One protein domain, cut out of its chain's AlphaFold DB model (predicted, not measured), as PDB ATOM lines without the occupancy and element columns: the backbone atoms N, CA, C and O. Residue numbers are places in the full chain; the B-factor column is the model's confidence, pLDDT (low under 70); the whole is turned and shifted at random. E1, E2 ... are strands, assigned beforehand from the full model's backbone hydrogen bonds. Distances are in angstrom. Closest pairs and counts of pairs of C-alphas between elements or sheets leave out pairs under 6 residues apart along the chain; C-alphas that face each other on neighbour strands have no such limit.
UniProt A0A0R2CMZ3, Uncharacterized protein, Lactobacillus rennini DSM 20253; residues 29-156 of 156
ATOM      1  N   ALA A  29     141.185 134.162 155.499       65.06
ATOM      2  CA  ALA A  29     142.034 133.258 156.264       65.06
ATOM      3  C   ALA A  29     141.180 132.551 157.330       65.06
ATOM      4  O   ALA A  29     140.477 133.217 158.090       65.06
ATOM      5  N   ILE A  30     141.238 131.217 157.388       77.00
ATOM      6  CA  ILE A  30     140.638 130.467 158.495       77.00
ATOM      7  C   ILE A  30     141.516 130.688 159.724       77.00
ATOM      8  O   ILE A  30     142.723 130.447 159.660       77.00
ATOM      9  N   SER A  31     140.926 131.123 160.837       82.56
ATOM     10  CA  SER A  31     141.652 131.277 162.103       82.56
ATOM     11  C   SER A  31     141.070 130.394 163.201       82.56
ATOM     12  O   SER A  31     139.889 130.048 163.191       82.56
ATOM     13  N   ASP A  32     141.928 129.992 164.136       86.88
ATOM     14  CA  ASP A  32     141.580 129.149 165.275       86.88
ATOM     15  C   ASP A  32     142.144 129.792 166.544       86.88
ATOM     16  O   ASP A  32     143.353 129.992 166.664       86.88
ATOM     17  N   THR A  33     141.272 130.123 167.495       87.38
ATOM     18  CA  THR A  33     141.675 130.761 168.758       87.38
ATOM     19  C   THR A  33     142.388 129.811 169.720       87.38
ATOM     20  O   THR A  33     142.903 130.253 170.745       87.38
ATOM     21  N   GLY A  34     142.352 128.500 169.465       90.19
ATOM     22  CA  GLY A  34     142.616 127.493 170.489       90.19
ATOM     23  C   GLY A  34     141.536 127.490 171.577       90.19
ATOM     24  O   GLY A  34     140.508 128.163 171.464       90.19
ATOM     25  N   TRP A  35     141.751 126.693 172.625       91.06
ATOM     26  CA  TRP A  35     140.881 126.683 173.803       91.06
ATOM     27  C   TRP A  35     141.284 127.794 174.772       91.06
ATOM     28  O   TRP A  35     142.410 127.795 175.264       91.06
ATOM     29  N   ILE A  36     140.346 128.685 175.080       90.69
ATOM     30  CA  ILE A  36     140.515 129.789 176.033       90.69
ATOM     31  C   ILE A  36     139.451 129.718 177.127       90.69
ATOM     32  O   ILE A  36     138.325 129.298 176.860       90.69
ATOM     33  N   ASP A  37     139.782 130.134 178.348       91.12
ATOM     34  CA  ASP A  37     138.802 130.262 179.434       91.12
ATOM     35  C   ASP A  37     137.756 131.328 179.057       91.12
ATOM     36  O   ASP A  37     138.109 132.401 178.566       91.12
ATOM     37  N   CYS A  38     136.465 131.034 179.234       88.69
ATOM     38  CA  CYS A  38     135.399 131.927 178.759       88.69
ATOM     39  C   CYS A  38     134.186 132.058 179.686       88.69
ATOM     40  O   CYS A  38     133.327 132.893 179.427       88.69
ATOM     41  N   GLY A  39     134.053 131.217 180.712       86.62
ATOM     42  CA  GLY A  39     132.863 131.184 181.562       86.62
ATOM     43  C   GLY A  39     133.100 131.791 182.940       86.62
ATOM     44  O   GLY A  39     134.075 131.446 183.602       86.62
ATOM     45  N   THR A  40     132.172 132.627 183.402       91.25
ATOM     46  CA  THR A  40     132.044 132.981 184.823       91.25
ATOM     47  C   THR A  40     130.983 132.092 185.454       91.25
ATOM     48  O   THR A  40     129.868 132.000 184.942       91.25
ATOM     49  N   LEU A  41     131.334 131.418 186.546       89.94
ATOM     50  CA  LEU A  41     130.434 130.517 187.260       89.94
ATOM     51  C   LEU A  41     129.605 131.300 188.282       89.94
ATOM     52  O   LEU A  41     130.130 132.177 188.968       89.94
ATOM     53  N   ILE A  42     128.312 130.996 188.365       89.25
ATOM     54  CA  ILE A  42     127.337 131.687 189.220       89.25
ATOM     55  C   ILE A  42     126.430 130.673 189.928       89.25
ATOM     56  O   ILE A  42     126.484 129.480 189.638       89.25
ATOM     57  N   ASN A  43     125.597 131.142 190.865       85.06
ATOM     58  CA  ASN A  43     124.631 130.313 191.604       85.06
ATOM     59  C   ASN A  43     125.264 129.062 192.236       85.06
ATOM     60  O   ASN A  43     124.800 127.942 192.048       85.06
ATOM     61  N   GLY A  44     126.376 129.267 192.947       81.62
ATOM     62  CA  GLY A  44     127.073 128.211 193.687       81.62
ATOM     63  C   GLY A  44     127.960 127.296 192.841       81.62
ATOM     64  O   GLY A  44     128.711 126.506 193.412       81.62
ATOM     65  N   ALA A  45     127.947 127.428 191.511       86.44
ATOM     66  CA  ALA A  45     128.778 126.618 190.632       86.44
ATOM     67  C   ALA A  45     130.270 126.937 190.754       86.44
ATOM     68  O   ALA A  45     130.677 128.095 190.878       86.44
ATOM     69  N   ARG A  46     131.097 125.889 190.701       86.31
ATOM     70  CA  ARG A  46     132.554 125.970 190.863       86.31
ATOM     71  C   ARG A  46     133.265 125.116 189.818       86.31
ATOM     72  O   ARG A  46     132.660 124.269 189.157       86.31
ATOM     73  N   VAL A  47     134.555 125.385 189.631       82.19
ATOM     74  CA  VAL A  47     135.407 124.587 188.742       82.19
ATOM     75  C   VAL A  47     135.604 123.220 189.382       82.19
ATOM     76  O   VAL A  47     136.024 123.155 190.533       82.19
ATOM     77  N   TYR A  48     135.352 122.156 188.620       76.38
ATOM     78  CA  TYR A  48     135.567 120.777 189.056       76.38
ATOM     79  C   TYR A  48     136.973 120.588 189.650       76.38
ATOM     80  O   TYR A  48     137.965 120.671 188.921       76.38
ATOM     81  N   ASN A  49     137.058 120.331 190.961       70.56
ATOM     82  CA  ASN A  49     138.295 120.007 191.692       70.56
ATOM     83  C   ASN A  49     139.509 120.928 191.420       70.56
ATOM     84  O   ASN A  49     140.654 120.504 191.581       70.56
ATOM     85  N   GLY A  50     139.297 122.173 190.980       63.69
ATOM     86  CA  GLY A  50     140.386 123.096 190.634       63.69
ATOM     87  C   GLY A  50     141.285 122.659 189.463       63.69
ATOM     88  O   GLY A  50     142.351 123.242 189.283       63.69
ATOM     89  N   ASP A  51     140.889 121.661 188.664       68.94
ATOM     90  CA  ASP A  51     141.663 121.203 187.504       68.94
ATOM     91  C   ASP A  51     141.332 122.053 186.261       68.94
ATOM     92  O   ASP A  51     140.188 122.138 185.802       68.94
ATOM     93  N   ASP A  52     142.369 122.672 185.688       67.88
ATOM     94  CA  ASP A  52     142.297 123.518 184.495       67.88
ATOM     95  C   ASP A  52     141.651 122.825 183.284       67.88
ATOM     96  O   ASP A  52     141.130 123.504 182.394       67.88
ATOM     97  N   LYS A  53     141.665 121.490 183.203       66.25
ATOM     98  CA  LYS A  53     141.017 120.734 182.115       66.25
ATOM     99  C   LYS A  53     139.497 120.853 182.126       66.25
ATOM    100  O   LYS A  53     138.878 120.684 181.077       66.25
ATOM    101  N   PHE A  54     138.916 121.151 183.281       71.81
ATOM    102  CA  PHE A  54     137.474 121.148 183.483       71.81
ATOM    103  C   PHE A  54     136.867 122.549 183.581       71.81
ATOM    104  O   PHE A  54     135.647 122.687 183.635       71.81
ATOM    105  N   LYS A  55     137.683 123.607 183.517       85.19
ATOM    106  CA  LYS A  55     137.186 124.977 183.331       85.19
ATOM    107  C   LYS A  55     136.302 125.086 182.088       85.19
ATOM    108  O   LYS A  55     136.508 124.385 181.097       85.19
ATOM    109  N   VAL A  56     135.346 126.015 182.126       90.00
ATOM    110  CA  VAL A  56     134.521 126.324 180.955       90.00
ATOM    111  C   VAL A  56     135.356 127.100 179.948       90.00
ATOM    112  O   VAL A  56     135.705 128.267 180.158       90.00
ATOM    113  N   LYS A  57     135.669 126.417 178.854       91.62
ATOM    114  CA  LYS A  57     136.537 126.876 177.786       91.62
ATOM    115  C   LYS A  57     135.780 126.982 176.481       91.62
ATOM    116  O   LYS A  57     134.903 126.173 176.179       91.62
ATOM    117  N   ARG A  58     136.187 127.949 175.667       92.38
ATOM    118  CA  ARG A  58     135.683 128.181 174.320       92.38
ATOM    119  C   ARG A  58     136.792 128.000 173.304       92.38
ATOM    120  O   ARG A  58     137.931 128.384 173.544       92.38
ATOM    121  N   LYS A  59     136.429 127.452 172.154       92.44
ATOM    122  CA  LYS A  59     137.244 127.423 170.947       92.44
ATOM    123  C   LYS A  59     136.427 127.982 169.795       92.44
ATOM    124  O   LYS A  59     135.280 127.572 169.607       92.44
ATOM    125  N   VAL A  60     137.014 128.898 169.034       91.00
ATOM    126  CA  VAL A  60     136.376 129.529 167.880       91.00
ATOM    127  C   VAL A  60     137.200 129.215 166.646       91.00
ATOM    128  O   VAL A  60     138.404 129.462 166.622       91.00
ATOM    129  N   ILE A  61     136.537 128.656 165.637       89.62
ATOM    130  CA  ILE A  61     137.098 128.481 164.300       89.62
ATOM    131  C   ILE A  61     136.372 129.466 163.390       89.62
ATOM    132  O   ILE A  61     135.169 129.322 163.156       89.62
ATOM    133  N   ASP A  62     137.088 130.481 162.929       87.62
ATOM    134  CA  ASP A  62     136.556 131.539 162.077       87.62
ATOM    135  C   ASP A  62     136.766 131.188 160.603       87.62
ATOM    136  O   ASP A  62     137.896 130.957 160.175       87.62
ATOM    137  N   PHE A  63     135.678 131.152 159.834       80.69
ATOM    138  CA  PHE A  63     135.677 130.923 158.387       80.69
ATOM    139  C   PHE A  63     135.439 132.226 157.595       80.69
ATOM    140  O   PHE A  63     135.102 132.190 156.410       80.69
ATOM    141  N   GLY A  64     135.531 133.388 158.246       79.06
ATOM    142  CA  GLY A  64     135.305 134.726 157.698       79.06
ATOM    143  C   GLY A  64     133.826 135.090 157.527       79.06
ATOM    144  O   GLY A  64     133.421 136.198 157.862       79.06
ATOM    145  N   LYS A  65     133.001 134.160 157.023       78.25
ATOM    146  CA  LYS A  65     131.546 134.351 156.827       78.25
ATOM    147  C   LYS A  65     130.698 133.913 158.023       78.25
ATOM    148  O   LYS A  65     129.546 134.316 158.138       78.25
ATOM    149  N   PHE A  66     131.237 133.015 158.838       82.19
ATOM    150  CA  PHE A  66     130.632 132.531 160.070       82.19
ATOM    151  C   PHE A  66     131.726 131.954 160.963       82.19
ATOM    152  O   PHE A  66     132.829 131.633 160.510       82.19
ATOM    153  N   LYS A  67     131.385 131.757 162.230       87.06
ATOM    154  CA  LYS A  67     132.270 131.192 163.241       87.06
ATOM    155  C   LYS A  67     131.659 129.917 163.790       87.06
ATOM    156  O   LYS A  67     130.490 129.893 164.177       87.06
ATOM    157  N   LEU A  68     132.447 128.848 163.836       89.81
ATOM    158  CA  LEU A  68     132.092 127.650 164.582       89.81
ATOM    159  C   LEU A  68     132.602 127.814 166.009       89.81
ATOM    160  O   LEU A  68     133.806 127.915 166.242       89.81
ATOM    161  N   VAL A  69     131.681 127.817 166.962       91.81
ATOM    162  CA  VAL A  69     131.971 127.994 168.381       91.81
ATOM    163  C   VAL A  69     131.756 126.672 169.097       91.81
ATOM    164  O   VAL A  69     130.695 126.053 168.989       91.81
ATOM    165  N   LYS A  70     132.776 126.236 169.835       92.69
ATOM    166  CA  LYS A  70     132.716 125.086 170.736       92.69
ATOM    167  C   LYS A  70     132.915 125.574 172.158       92.69
ATOM    168  O   LYS A  70     133.852 126.325 172.409       92.69
ATOM    169  N   ILE A  71     132.066 125.144 173.075       91.94
ATOM    170  CA  ILE A  71     132.170 125.439 174.502       91.94
ATOM    171  C   ILE A  71     132.160 124.116 175.233       91.94
ATOM    172  O   ILE A  71     131.183 123.384 175.123       91.94
ATOM    173  N   ASN A  72     133.217 123.836 175.983       90.31
ATOM    174  CA  ASN A  72     133.353 122.622 176.770       90.31
ATOM    175  C   ASN A  72     133.754 122.974 178.194       90.31
ATOM    176  O   ASN A  72     134.486 123.932 178.420       90.31
ATOM    177  N   GLY A  73     133.312 122.177 179.152       88.50
ATOM    178  CA  GLY A  73     133.747 122.297 180.533       88.50
ATOM    179  C   GLY A  73     133.011 121.321 181.426       88.50
ATOM    180  O   GLY A  73     132.195 120.517 180.973       88.50
ATOM    181  N   GLN A  74     133.289 121.413 182.714       88.44
ATOM    182  CA  GLN A  74     132.591 120.660 183.734       88.44
ATOM    183  C   GLN A  74     132.558 121.483 185.011       88.44
ATOM    184  O   GLN A  74     133.574 121.995 185.479       88.44
ATOM    185  N   VAL A  75     131.366 121.615 185.568       86.69
ATOM    186  CA  VAL A  75     131.150 122.363 186.801       86.69
ATOM    187  C   VAL A  75     130.751 121.414 187.909       86.69
ATOM    188  O   VAL A  75     130.115 120.383 187.673       86.69
ATOM    189  N   GLU A  76     131.141 121.771 189.120       85.88
ATOM    190  CA  GLU A  76     130.641 121.155 190.335       85.88
ATOM    191  C   GLU A  76     129.611 122.085 190.970       85.88
ATOM    192  O   GLU A  76     129.799 123.305 190.994       85.88
ATOM    193  N   ILE A  77     128.505 121.521 191.443       82.31
ATOM    194  CA  ILE A  77     127.477 122.265 192.169       82.31
ATOM    195  C   ILE A  77     127.027 121.403 193.339       82.31
ATOM    196  O   ILE A  77     126.768 120.211 193.155       82.31
ATOM    197  N   SER A  78     126.943 121.973 194.541       77.19
ATOM    198  CA  SER A  78     126.313 121.249 195.638       77.19
ATOM    199  C   SER A  78     124.820 121.177 195.388       77.19
ATOM    200  O   SER A  78     124.196 122.146 194.958       77.19
ATOM    201  N   GLY A  79     124.226 120.046 195.730       70.25
ATOM    202  CA  GLY A  79     122.791 119.955 195.825       70.25
ATOM    203  C   GLY A  79     122.157 121.089 196.619       70.25
ATOM    204  O   GLY A  79     121.113 121.568 196.230       70.25
ATOM    205  N   THR A  80     122.754 121.569 197.708       70.62
ATOM    206  CA  THR A  80     122.138 122.637 198.514       70.62
ATOM    207  C   THR A  80     122.077 123.983 197.795       70.62
ATOM    208  O   THR A  80     121.245 124.811 198.151       70.62
ATOM    209  N   ASP A  81     122.943 124.200 196.801       69.88
ATOM    210  CA  ASP A  81     122.967 125.415 195.976       69.88
ATOM    211  C   ASP A  81     121.918 125.364 194.848       69.88
ATOM    212  O   ASP A  81     121.617 126.366 194.198       69.88
ATOM    213  N   LEU A  82     121.354 124.180 194.621       66.38
ATOM    214  CA  LEU A  82     120.321 123.887 193.650       66.38
ATOM    215  C   LEU A  82     119.027 123.614 194.417       66.38
ATOM    216  O   LEU A  82     118.930 122.636 195.144       66.38
ATOM    217  N   ASP A  83     118.001 124.452 194.273       63.19
ATOM    218  CA  ASP A  83     116.699 124.116 194.858       63.19
ATOM    219  C   ASP A  83     116.183 122.813 194.223       63.19
ATOM    220  O   ASP A  83     115.685 122.812 193.096       63.19
ATOM    221  N   TRP A  84     116.340 121.697 194.945       57.22
ATOM    222  CA  TRP A  84     116.070 120.331 194.487       57.22
ATOM    223  C   TRP A  84     114.646 120.144 193.965       57.22
ATOM    224  O   TRP A  84     114.410 119.265 193.137       57.22
ATOM    225  N   ASN A  85     113.706 120.975 194.421       51.81
ATOM    226  CA  ASN A  85     112.301 120.892 194.044       51.81
ATOM    227  C   ASN A  85     111.941 121.782 192.838       51.81
ATOM    228  O   ASN A  85     110.854 121.628 192.282       51.81
ATOM    229  N   HIS A  86     112.844 122.667 192.391       50.34
ATOM    230  CA  HIS A  86     112.564 123.686 191.370       50.34
ATOM    231  C   HIS A  86     113.728 123.926 190.389       50.34
ATOM    232  O   HIS A  86     113.961 125.053 189.958       50.34
ATOM    233  N   LEU A  87     114.426 122.871 189.950       57.00
ATOM    234  CA  LEU A  87     115.559 122.954 189.002       57.00
ATOM    235  C   LEU A  87     115.198 123.337 187.553       57.00
ATOM    236  O   LEU A  87     115.903 122.990 186.599       57.00
ATOM    237  N   SER A  88     114.092 124.048 187.371       61.81
ATOM    238  CA  SER A  88     113.731 124.660 186.107       61.81
ATOM    239  C   SER A  88     114.363 126.046 186.010       61.81
ATOM    240  O   SER A  88     113.974 126.964 186.725       61.81
ATOM    241  N   ASP A  89     115.266 126.201 185.046       74.88
ATOM    242  CA  ASP A  89     115.734 127.489 184.524       74.88
ATOM    243  C   ASP A  89     116.774 128.227 185.394       74.88
ATOM    244  O   ASP A  89     116.857 129.457 185.392       74.88
ATOM    245  N   THR A  90     117.650 127.494 186.087       82.19
ATOM    246  CA  THR A  90     118.749 128.088 186.868       82.19
ATOM    247  C   THR A  90     119.948 128.412 185.967       82.19
ATOM    248  O   THR A  90     120.503 127.508 185.331       82.19
ATOM    249  N   PRO A  91     120.395 129.678 185.878       88.31
ATOM    250  CA  PRO A  91     121.609 130.020 185.147       88.31
ATOM    251  C   PRO A  91     122.847 129.594 185.941       88.31
ATOM    252  O   PRO A  91     122.916 129.828 187.143       88.31
ATOM    253  N   ILE A  92     123.813 128.958 185.280       88.44
ATOM    254  CA  ILE A  92     125.003 128.389 185.939       88.44
ATOM    255  C   ILE A  92     126.288 129.050 185.457       88.44
ATOM    256  O   ILE A  92     127.231 129.225 186.230       88.44
ATOM    257  N   VAL A  93     126.334 129.411 184.174       90.75
ATOM    258  CA  VAL A  93     127.516 130.012 183.562       90.75
ATOM    259  C   VAL A  93     127.114 131.208 182.725       90.75
ATOM    260  O   VAL A  93     126.237 131.107 181.865       90.75
ATOM    261  N   THR A  94     127.808 132.316 182.951       92.94
ATOM    262  CA  THR A  94     127.806 133.472 182.060       92.94
ATOM    263  C   THR A  94     128.970 133.351 181.083       92.94
ATOM    264  O   THR A  94     130.111 133.133 181.485       92.94
ATOM    265  N   LEU A  95     128.671 133.480 179.798       90.12
ATOM    266  CA  LEU A  95     129.586 133.414 178.669       90.12
ATOM    267  C   LEU A  95     129.710 134.803 178.016       90.12
ATOM    268  O   LEU A  95     128.849 135.662 178.233       90.12
ATOM    269  N   PRO A  96     130.754 135.051 177.210       85.25
ATOM    270  CA  PRO A  96     130.937 136.334 176.548       85.25
ATOM    271  C   PRO A  96     129.897 136.510 175.429       85.25
ATOM    272  O   PRO A  96     129.538 135.549 174.750       85.25
ATOM    273  N   THR A  97     129.416 137.740 175.232       80.12
ATOM    274  CA  THR A  97     128.294 138.071 174.326       80.12
ATOM    275  C   THR A  97     128.710 138.315 172.874       80.12
ATOM    276  O   THR A  97     127.888 138.689 172.045       80.12
ATOM    277  N   ASP A  98     129.994 138.166 172.559       86.44
ATOM    278  CA  ASP A  98     130.588 138.474 171.253       86.44
ATOM    279  C   ASP A  98     130.240 137.448 170.166       86.44
ATOM    280  O   ASP A  98     130.459 137.711 168.987       86.44
ATOM    281  N   LEU A  99     129.711 136.282 170.553       89.62
ATOM    282  CA  LEU A  99     129.459 135.153 169.657       89.62
ATOM    283  C   LEU A  99     128.101 134.489 169.940       89.62
ATOM    284  O   LEU A  99     128.063 133.329 170.358       89.62
ATOM    285  N   PRO A 100     126.970 135.184 169.728       91.44
ATOM    286  CA  PRO A 100     125.655 134.597 169.945       91.44
ATOM    287  C   PRO A 100     125.399 133.444 168.958       91.44
ATOM    288  O   PRO A 100     125.805 133.522 167.790       91.44
ATOM    289  N   PRO A 101     124.725 132.361 169.377       88.56
ATOM    290  CA  PRO A 101     124.286 131.325 168.458       88.56
ATOM    291  C   PRO A 101     123.152 131.847 167.565       88.56
ATOM    292  O   PRO A 101     122.315 132.637 167.987       88.56
ATOM    293  N   LEU A 102     123.046 131.327 166.339       85.12
ATOM    294  CA  LEU A 102     121.951 131.684 165.415       85.12
ATOM    295  C   LEU A 102     120.540 131.375 165.938       85.12
ATOM    296  O   LEU A 102     119.542 131.846 165.394       85.12
ATOM    297  N   ARG A 103     120.451 130.514 166.949       83.06
ATOM    298  CA  ARG A 103     119.225 130.137 167.643       83.06
ATOM    299  C   ARG A 103     119.576 129.611 169.022       83.06
ATOM    300  O   ARG A 103     120.697 129.168 169.259       83.06
ATOM    301  N   GLU A 104     118.578 129.567 169.886       86.38
ATOM    302  CA  GLU A 104     118.681 128.869 171.159       86.38
ATOM    303  C   GLU A 104     119.118 127.406 170.975       86.38
ATOM    304  O   GLU A 104     118.660 126.706 170.063       86.38
ATOM    305  N   ILE A 105     119.988 126.938 171.869       88.06
ATOM    306  CA  ILE A 105     120.500 125.568 171.853       88.06
ATOM    307  C   ILE A 105     120.027 124.859 173.101       88.06
ATOM    308  O   ILE A 105     120.319 125.290 174.211       88.06
ATOM    309  N   ASN A 106     119.377 123.718 172.911       89.12
ATOM    310  CA  ASN A 106     119.023 122.815 173.991       89.12
ATOM    311  C   ASN A 106     119.823 121.524 173.834       89.12
ATOM    312  O   ASN A 106     119.867 120.949 172.745       89.12
ATOM    313  N   LYS A 107     120.458 121.064 174.912       87.81
ATOM    314  CA  LYS A 107     121.271 119.849 174.890       87.81
ATOM    315  C   LYS A 107     121.051 119.017 176.135       87.81
ATOM    316  O   LYS A 107     121.020 119.548 177.235       87.81
ATOM    317  N   VAL A 108     120.921 117.709 175.959       85.94
ATOM    318  CA  VAL A 108     120.887 116.759 177.072       85.94
ATOM    319  C   VAL A 108     122.262 116.118 177.173       85.94
ATOM    320  O   VAL A 108     122.766 115.596 176.179       85.94
ATOM    321  N   LEU A 109     122.862 116.178 178.355       83.38
ATOM    322  CA  LEU A 109     124.145 115.561 178.653       83.38
ATOM    323  C   LEU A 109     123.978 114.586 179.826       83.38
ATOM    324  O   LEU A 109     123.259 114.897 180.781       83.38
ATOM    325  N   PRO A 110     124.620 113.407 179.781       77.75
ATOM    326  CA  PRO A 110     124.702 112.544 180.949       77.75
ATOM    327  C   PRO A 110     125.587 113.213 182.003       77.75
ATOM    328  O   PRO A 110     126.702 113.624 181.695       77.75
ATOM    329  N   SER A 111     125.114 113.323 183.242       72.94
ATOM    330  CA  SER A 111     125.975 113.639 184.385       72.94
ATOM    331  C   SER A 111     126.423 112.348 185.068       72.94
ATOM    332  O   SER A 111     125.834 111.280 184.872       72.94
ATOM    333  N   SER A 112     127.527 112.420 185.816       65.50
ATOM    334  CA  SER A 112     128.228 111.248 186.348       65.50
ATOM    335  C   SER A 112     127.278 110.241 187.010       65.50
ATOM    336  O   SER A 112     126.685 110.505 188.053       65.50
ATOM    337  N   GLY A 113     127.173 109.061 186.401       55.59
ATOM    338  CA  GLY A 113     126.759 107.831 187.065       55.59
ATOM    339  C   GLY A 113     125.281 107.451 187.035       55.59
ATOM    340  O   GLY A 113     125.039 106.262 187.245       55.59
ATOM    341  N   ARG A 114     124.321 108.365 186.784       60.16
ATOM    342  CA  ARG A 114     122.867 108.033 186.710       60.16
ATOM    343  C   ARG A 114     121.895 109.190 186.435       60.16
ATOM    344  O   ARG A 114     120.692 108.948 186.392       60.16
ATOM    345  N   SER A 115     122.385 110.412 186.254       67.81
ATOM    346  CA  SER A 115     121.539 111.602 186.131       67.81
ATOM    347  C   SER A 115     121.641 112.200 184.720       67.81
ATOM    348  O   SER A 115     122.659 112.055 184.041       67.81
ATOM    349  N   LEU A 116     120.570 112.831 184.237       75.25
ATOM    350  CA  LEU A 116     120.543 113.524 182.942       75.25
ATOM    351  C   LEU A 116     120.348 115.010 183.194       75.25
ATOM    352  O   LEU A 116     119.365 115.390 183.824       75.25
ATOM    353  N   VAL A 117     121.237 115.848 182.666       82.00
ATOM    354  CA  VAL A 117     121.100 117.305 182.727       82.00
ATOM    355  C   VAL A 117     120.728 117.842 181.352       82.00
ATOM    356  O   VAL A 117     121.364 117.527 180.345       82.00
ATOM    357  N   ARG A 118     119.676 118.655 181.293       87.31
ATOM    358  CA  ARG A 118     119.320 119.425 180.109       87.31
ATOM    359  C   ARG A 118     119.798 120.856 180.282       87.31
ATOM    360  O   ARG A 118     119.327 121.595 181.146       87.31
ATOM    361  N   TRP A 119     120.690 121.229 179.388       89.31
ATOM    362  CA  TRP A 119     121.232 122.557 179.241       89.31
ATOM    363  C   TRP A 119     120.488 123.346 178.176       89.31
ATOM    364  O   TRP A 119     120.085 122.797 177.146       89.31
ATOM    365  N   LYS A 120     120.393 124.649 178.405       91.19
ATOM    366  CA  LYS A 120     119.941 125.649 177.450       91.19
ATOM    367  C   LYS A 120     120.992 126.745 177.349       91.19
ATOM    368  O   LYS A 120     121.347 127.334 178.365       91.19
ATOM    369  N   LEU A 121     121.473 127.021 176.142       89.00
ATOM    370  CA  LEU A 121     122.208 128.247 175.839       89.00
ATOM    371  C   LEU A 121     121.224 129.251 175.245       89.00
ATOM    372  O   LEU A 121     120.577 128.952 174.236       89.00
ATOM    373  N   THR A 122     121.099 130.412 175.883       85.88
ATOM    374  CA  THR A 122     120.242 131.511 175.424       85.88
ATOM    375  C   THR A 122     120.648 132.000 174.032       85.88
ATOM    376  O   THR A 122     121.791 131.844 173.606       85.88
ATOM    377  N   ALA A 123     119.700 132.580 173.288       81.44
ATOM    378  CA  ALA A 123     119.941 133.046 171.918       81.44
ATOM    379  C   ALA A 123     120.962 134.198 171.835       81.44
ATOM    380  O   ALA A 123     121.619 134.356 170.815       81.44
ATOM    381  N   ASP A 124     121.130 134.965 172.914       84.50
ATOM    382  CA  ASP A 124     122.198 135.965 173.059       84.50
ATOM    383  C   ASP A 124     123.586 135.342 173.322       84.50
ATOM    384  O   ASP A 124     124.588 136.051 173.363       84.50
ATOM    385  N   GLY A 125     123.660 134.020 173.512       80.44
ATOM    386  CA  GLY A 125     124.890 133.288 173.808       80.44
ATOM    387  C   GLY A 125     125.473 133.564 175.191       80.44
ATOM    388  O   GLY A 125     126.521 133.010 175.510       80.44
ATOM    389  N   GLN A 126     124.811 134.380 176.015       88.62
ATOM    390  CA  GLN A 126     125.360 134.884 177.268       88.62
ATOM    391  C   GLN A 126     125.186 133.906 178.421       88.62
ATOM    392  O   GLN A 126     125.991 133.907 179.347       88.62
ATOM    393  N   THR A 127     124.137 133.085 178.412       89.69
ATOM    394  CA  THR A 127     123.768 132.320 179.603       89.69
ATOM    395  C   THR A 127     123.560 130.850 179.276       89.69
ATOM    396  O   THR A 127     122.641 130.481 178.542       89.69
ATOM    397  N   ALA A 128     124.384 129.995 179.882       89.12
ATOM    398  CA  ALA A 128     124.142 128.561 179.937       89.12
ATOM    399  C   ALA A 128     123.354 128.227 181.211       89.12
ATOM    400  O   ALA A 128     123.802 128.472 182.337       89.12
ATOM    401  N   ARG A 129     122.159 127.675 181.018       88.44
ATOM    402  CA  ARG A 129     121.178 127.392 182.066       88.44
ATOM    403  C   ARG A 129     120.894 125.909 182.138       88.44
ATOM    404  O   ARG A 129     120.823 125.236 181.110       88.44
ATOM    405  N   ILE A 130     120.662 125.426 183.345       84.06
ATOM    406  CA  ILE A 130     120.047 124.127 183.561       84.06
ATOM    407  C   ILE A 130     118.543 124.344 183.538       84.06
ATOM    408  O   ILE A 130     117.995 125.067 184.364       84.06
ATOM    409  N   ILE A 131     117.876 123.720 182.577       83.12
ATOM    410  CA  ILE A 131     116.413 123.779 182.479       83.12
ATOM    411  C   ILE A 131     115.740 122.537 183.050       83.12
ATOM    412  O   ILE A 131     114.537 122.553 183.287       83.12
ATOM    413  N   TYR A 132     116.500 121.458 183.235       76.06
ATOM    414  CA  TYR A 132     116.011 120.228 183.838       76.06
ATOM    415  C   TYR A 132     117.183 119.352 184.288       76.06
ATOM    416  O   TYR A 132     118.153 119.204 183.541       76.06
ATOM    417  N   ILE A 133     117.073 118.714 185.455       76.50
ATOM    418  CA  ILE A 133     117.938 117.594 185.841       76.50
ATOM    419  C   ILE A 133     117.064 116.438 186.312       76.50
ATOM    420  O   ILE A 133     116.222 116.608 187.186       76.50
ATOM    421  N   MET A 134     117.281 115.253 185.748       74.25
ATOM    422  CA  MET A 134     116.767 114.011 186.312       74.25
ATOM    423  C   MET A 134     117.813 113.471 187.273       74.25
ATOM    424  O   MET A 134     118.897 113.091 186.834       74.25
ATOM    425  N   LEU A 135     117.485 113.477 188.558       70.19
ATOM    426  CA  LEU A 135     118.343 113.041 189.652       70.19
ATOM    427  C   LEU A 135     117.946 111.611 190.056       70.19
ATOM    428  O   LEU A 135     116.763 111.277 190.057       70.19
ATOM    429  N   ASP A 136     118.915 110.755 190.389       69.75
ATOM    430  CA  ASP A 136     118.621 109.462 191.029       69.75
ATOM    431  C   ASP A 136     118.000 109.719 192.414       69.75
ATOM    432  O   ASP A 136     118.531 110.509 193.194       69.75
ATOM    433  N   ASN A 137     116.909 109.017 192.742       63.53
ATOM    434  CA  ASN A 137     116.177 109.126 194.014       63.53
ATOM    435  C   ASN A 137     117.034 108.842 195.264       63.53
ATOM    436  O   ASN A 137     116.568 109.011 196.387       63.53
ATOM    437  N   ARG A 138     118.263 108.350 195.088       65.56
ATOM    438  CA  ARG A 138     119.228 108.113 196.166       65.56
ATOM    439  C   ARG A 138     120.126 109.303 196.478       65.56
ATOM    440  O   ARG A 138     120.882 109.206 197.443       65.56
ATOM    441  N   MET A 139     120.083 110.372 195.684       66.69
ATOM    442  CA  MET A 139     120.959 111.513 195.920       66.69
ATOM    443  C   MET A 139     120.527 112.339 197.121       66.69
ATOM    444  O   MET A 139     119.338 112.543 197.374       66.69
ATOM    445  N   LYS A 140     121.523 112.795 197.878       72.06
ATOM    446  CA  LYS A 140     121.325 113.546 199.119       72.06
ATOM    447  C   LYS A 140     121.546 115.039 198.894       72.06
ATOM    448  O   LYS A 140     122.412 115.399 198.100       72.06
ATOM    449  N   PRO A 141     120.870 115.915 199.662       67.88
ATOM    450  CA  PRO A 141     120.976 117.362 199.497       67.88
ATOM    451  C   PRO A 141     122.393 117.939 199.500       67.88
ATOM    452  O   PRO A 141     122.634 118.945 198.853       67.88
ATOM    453  N   ASN A 142     123.332 117.316 200.205       73.69
ATOM    454  CA  ASN A 142     124.712 117.775 200.350       73.69
ATOM    455  C   ASN A 142     125.700 117.136 199.359       73.69
ATOM    456  O   ASN A 142     126.902 117.387 199.456       73.69
ATOM    457  N   GLU A 143     125.237 116.289 198.441       78.88
ATOM    458  CA  GLU A 143     126.110 115.679 197.442       78.88
ATOM    459  C   GLU A 143     126.520 116.690 196.368       78.88
ATOM    460  O   GLU A 143     125.762 117.587 195.993       78.88
ATOM    461  N   ILE A 144     127.755 116.544 195.887       80.31
ATOM    462  CA  ILE A 144     128.288 117.348 194.789       80.31
ATOM    463  C   ILE A 144     127.869 116.696 193.476       80.31
ATOM    464  O   ILE A 144     128.166 115.527 193.217       80.31
ATOM    465  N   LEU A 145     127.202 117.478 192.637       81.31
ATOM    466  CA  LEU A 145     126.863 117.113 191.277       81.31
ATOM    467  C   LEU A 145     127.943 117.604 190.330       81.31
ATOM    468  O   LEU A 145     128.288 118.783 190.300       81.31
ATOM    469  N   TRP A 146     128.414 116.687 189.499       83.81
ATOM    470  CA  TRP A 146     129.368 116.974 188.446       83.81
ATOM    471  C   TRP A 146     128.624 117.080 187.122       83.81
ATOM    472  O   TRP A 146     128.113 116.085 186.596       83.81
ATOM    473  N   LEU A 147     128.533 118.295 186.592       84.81
ATOM    474  CA  LEU A 147     127.706 118.598 185.434       84.81
ATOM    475  C   LEU A 147     128.594 118.982 184.250       84.81
ATOM    476  O   LEU A 147     129.250 120.026 184.286       84.81
ATOM    477  N   PRO A 148     128.641 118.159 183.190       87.50
ATOM    478  CA  PRO A 148     129.365 118.525 181.986       87.50
ATOM    479  C   PRO A 148     128.633 119.646 181.252       87.50
ATOM    480  O   PRO A 148     127.402 119.703 181.240       87.50
ATOM    481  N   ILE A 149     129.406 120.501 180.597       87.88
ATOM    482  CA  ILE A 149     128.946 121.562 179.709       87.88
ATOM    483  C   ILE A 149     129.543 121.283 178.338       87.88
ATOM    484  O   ILE A 149     130.754 121.133 178.202       87.88
ATOM    485  N   GLU A 150     128.694 121.229 177.317       90.19
ATOM    486  CA  GLU A 150     129.142 121.007 175.947       90.19
ATOM    487  C   GLU A 150     128.183 121.692 174.969       90.19
ATOM    488  O   GLU A 150     127.066 121.223 174.773       90.19
ATOM    489  N   PHE A 151     128.605 122.748 174.284       91.06
ATOM    490  CA  PHE A 151     127.843 123.380 173.207       91.06
ATOM    491  C   PHE A 151     128.690 123.463 171.944       91.06
ATOM    492  O   PHE A 151     129.865 123.804 171.996       91.06
ATOM    493  N   ASN A 152     128.079 123.180 170.798       91.12
ATOM    494  CA  ASN A 152     128.695 123.374 169.490       91.12
ATOM    495  C   ASN A 152     127.679 124.097 168.610       91.12
ATOM    496  O   ASN A 152     126.555 123.609 168.462       91.12
ATOM    497  N   TYR A 153     128.047 125.251 168.063       89.81
ATOM    498  CA  TYR A 153     127.134 126.061 167.265       89.81
ATOM    499  C   TYR A 153     127.826 126.954 166.253       89.81
ATOM    500  O   TYR A 153     129.041 127.115 166.254       89.81
ATOM    501  N   ILE A 154     127.002 127.519 165.375       89.06
ATOM    502  CA  ILE A 154     127.401 128.517 164.393       89.06
ATOM    503  C   ILE A 154     126.959 129.886 164.913       89.06
ATOM    504  O   ILE A 154     125.813 130.043 165.347       89.06
ATOM    505  N   SER A 155     127.877 130.843 164.862       88.38
ATOM    506  CA  SER A 155     127.658 132.276 165.066       88.38
ATOM    507  C   SER A 155     127.968 133.009 163.753       88.38
ATOM    508  O   SER A 155     128.784 132.516 162.968       88.38
ATOM    509  N   GLN A 156     127.293 134.126 163.474       80.88
ATOM    510  CA  GLN A 156     127.567 134.978 162.305       80.88
ATOM    511  C   GLN A 156     128.643 136.009 162.660       80.88
ATOM    512  O   GLN A 156     128.464 136.718 163.669       80.88
TER     513      GLN A 156
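AT A GLANCE: This is residues 29 to 156 of the 156 residues of an uncharacterized protein of Lactobacillus rennini DSM 20253 (UniProt A0A0R2CMZ3). Two strongly twisted sheets form a loose, elongated, partly closed barrel: E8 and E5 come together at one seam, and residues 40 to 47 bridge the gap between E3 and E4. E1 and E2 extend the first sheet outward from this body. The printed part has 128 residues, with no named helix and eight strands, E1 to E8, holding half of the residues; the class is all strand. The sheets, in order E1 E2 E3 E8 and E4 E7 E6 E5, are antiparallel. The whole is compact, radius of gyration of the C-alphas 14.9 A, spanning 52 by 29 by 22 A.

IN THESE COORDINATES: In the first sheet, E3, residues 67 to 78, runs 34.4 A from C-alpha 67 at (132.270, 131.192, 163.241), and E8, residues 144 to 155, runs 33.3 A to C-alpha 155 at (127.658, 132.276, 165.066). E2 is residues 57 to 62 and E1 31 to 37. In the second, E4 is residues 90 to 94, E7 127 to 134, 20.7 A, E6 115 to 121 and E5 105 to 111.

HOW THE PARTS SIT: E3 and E8 are antiparallel at 168 degrees; N 71 and O 151 are 2.8 A apart, within hydrogen-bond range. E1, E2 and E3 form a meander, each strand the antiparallel neighbour of the one before; N 59 and O 70 are 2.8 A apart, N 33 and O 60 3.1 A. E5, E6 and E7 form another, with N 107 and O 119 2.9 A apart and N 118 and O 132 2.8 A. E4 to E7 make a Greek key, a meander whose last strand pairs with the strand before it; N 90 and O 130 are 3.0 A apart. The closest C-alphas of E5 and E8, Ser 111 and Leu 147, are 5.4 A apart. E3 and E4 are apart.

THE WHOLE: The C-alphas farthest apart, Ala 29 and Arg 138, are 52.4 A apart. The printed part has no cut. The links E1 to E2 and E3 to E4 are long. Mean pLDDT of the printed part is 81.2; residues 81 to 88 are among those under 70.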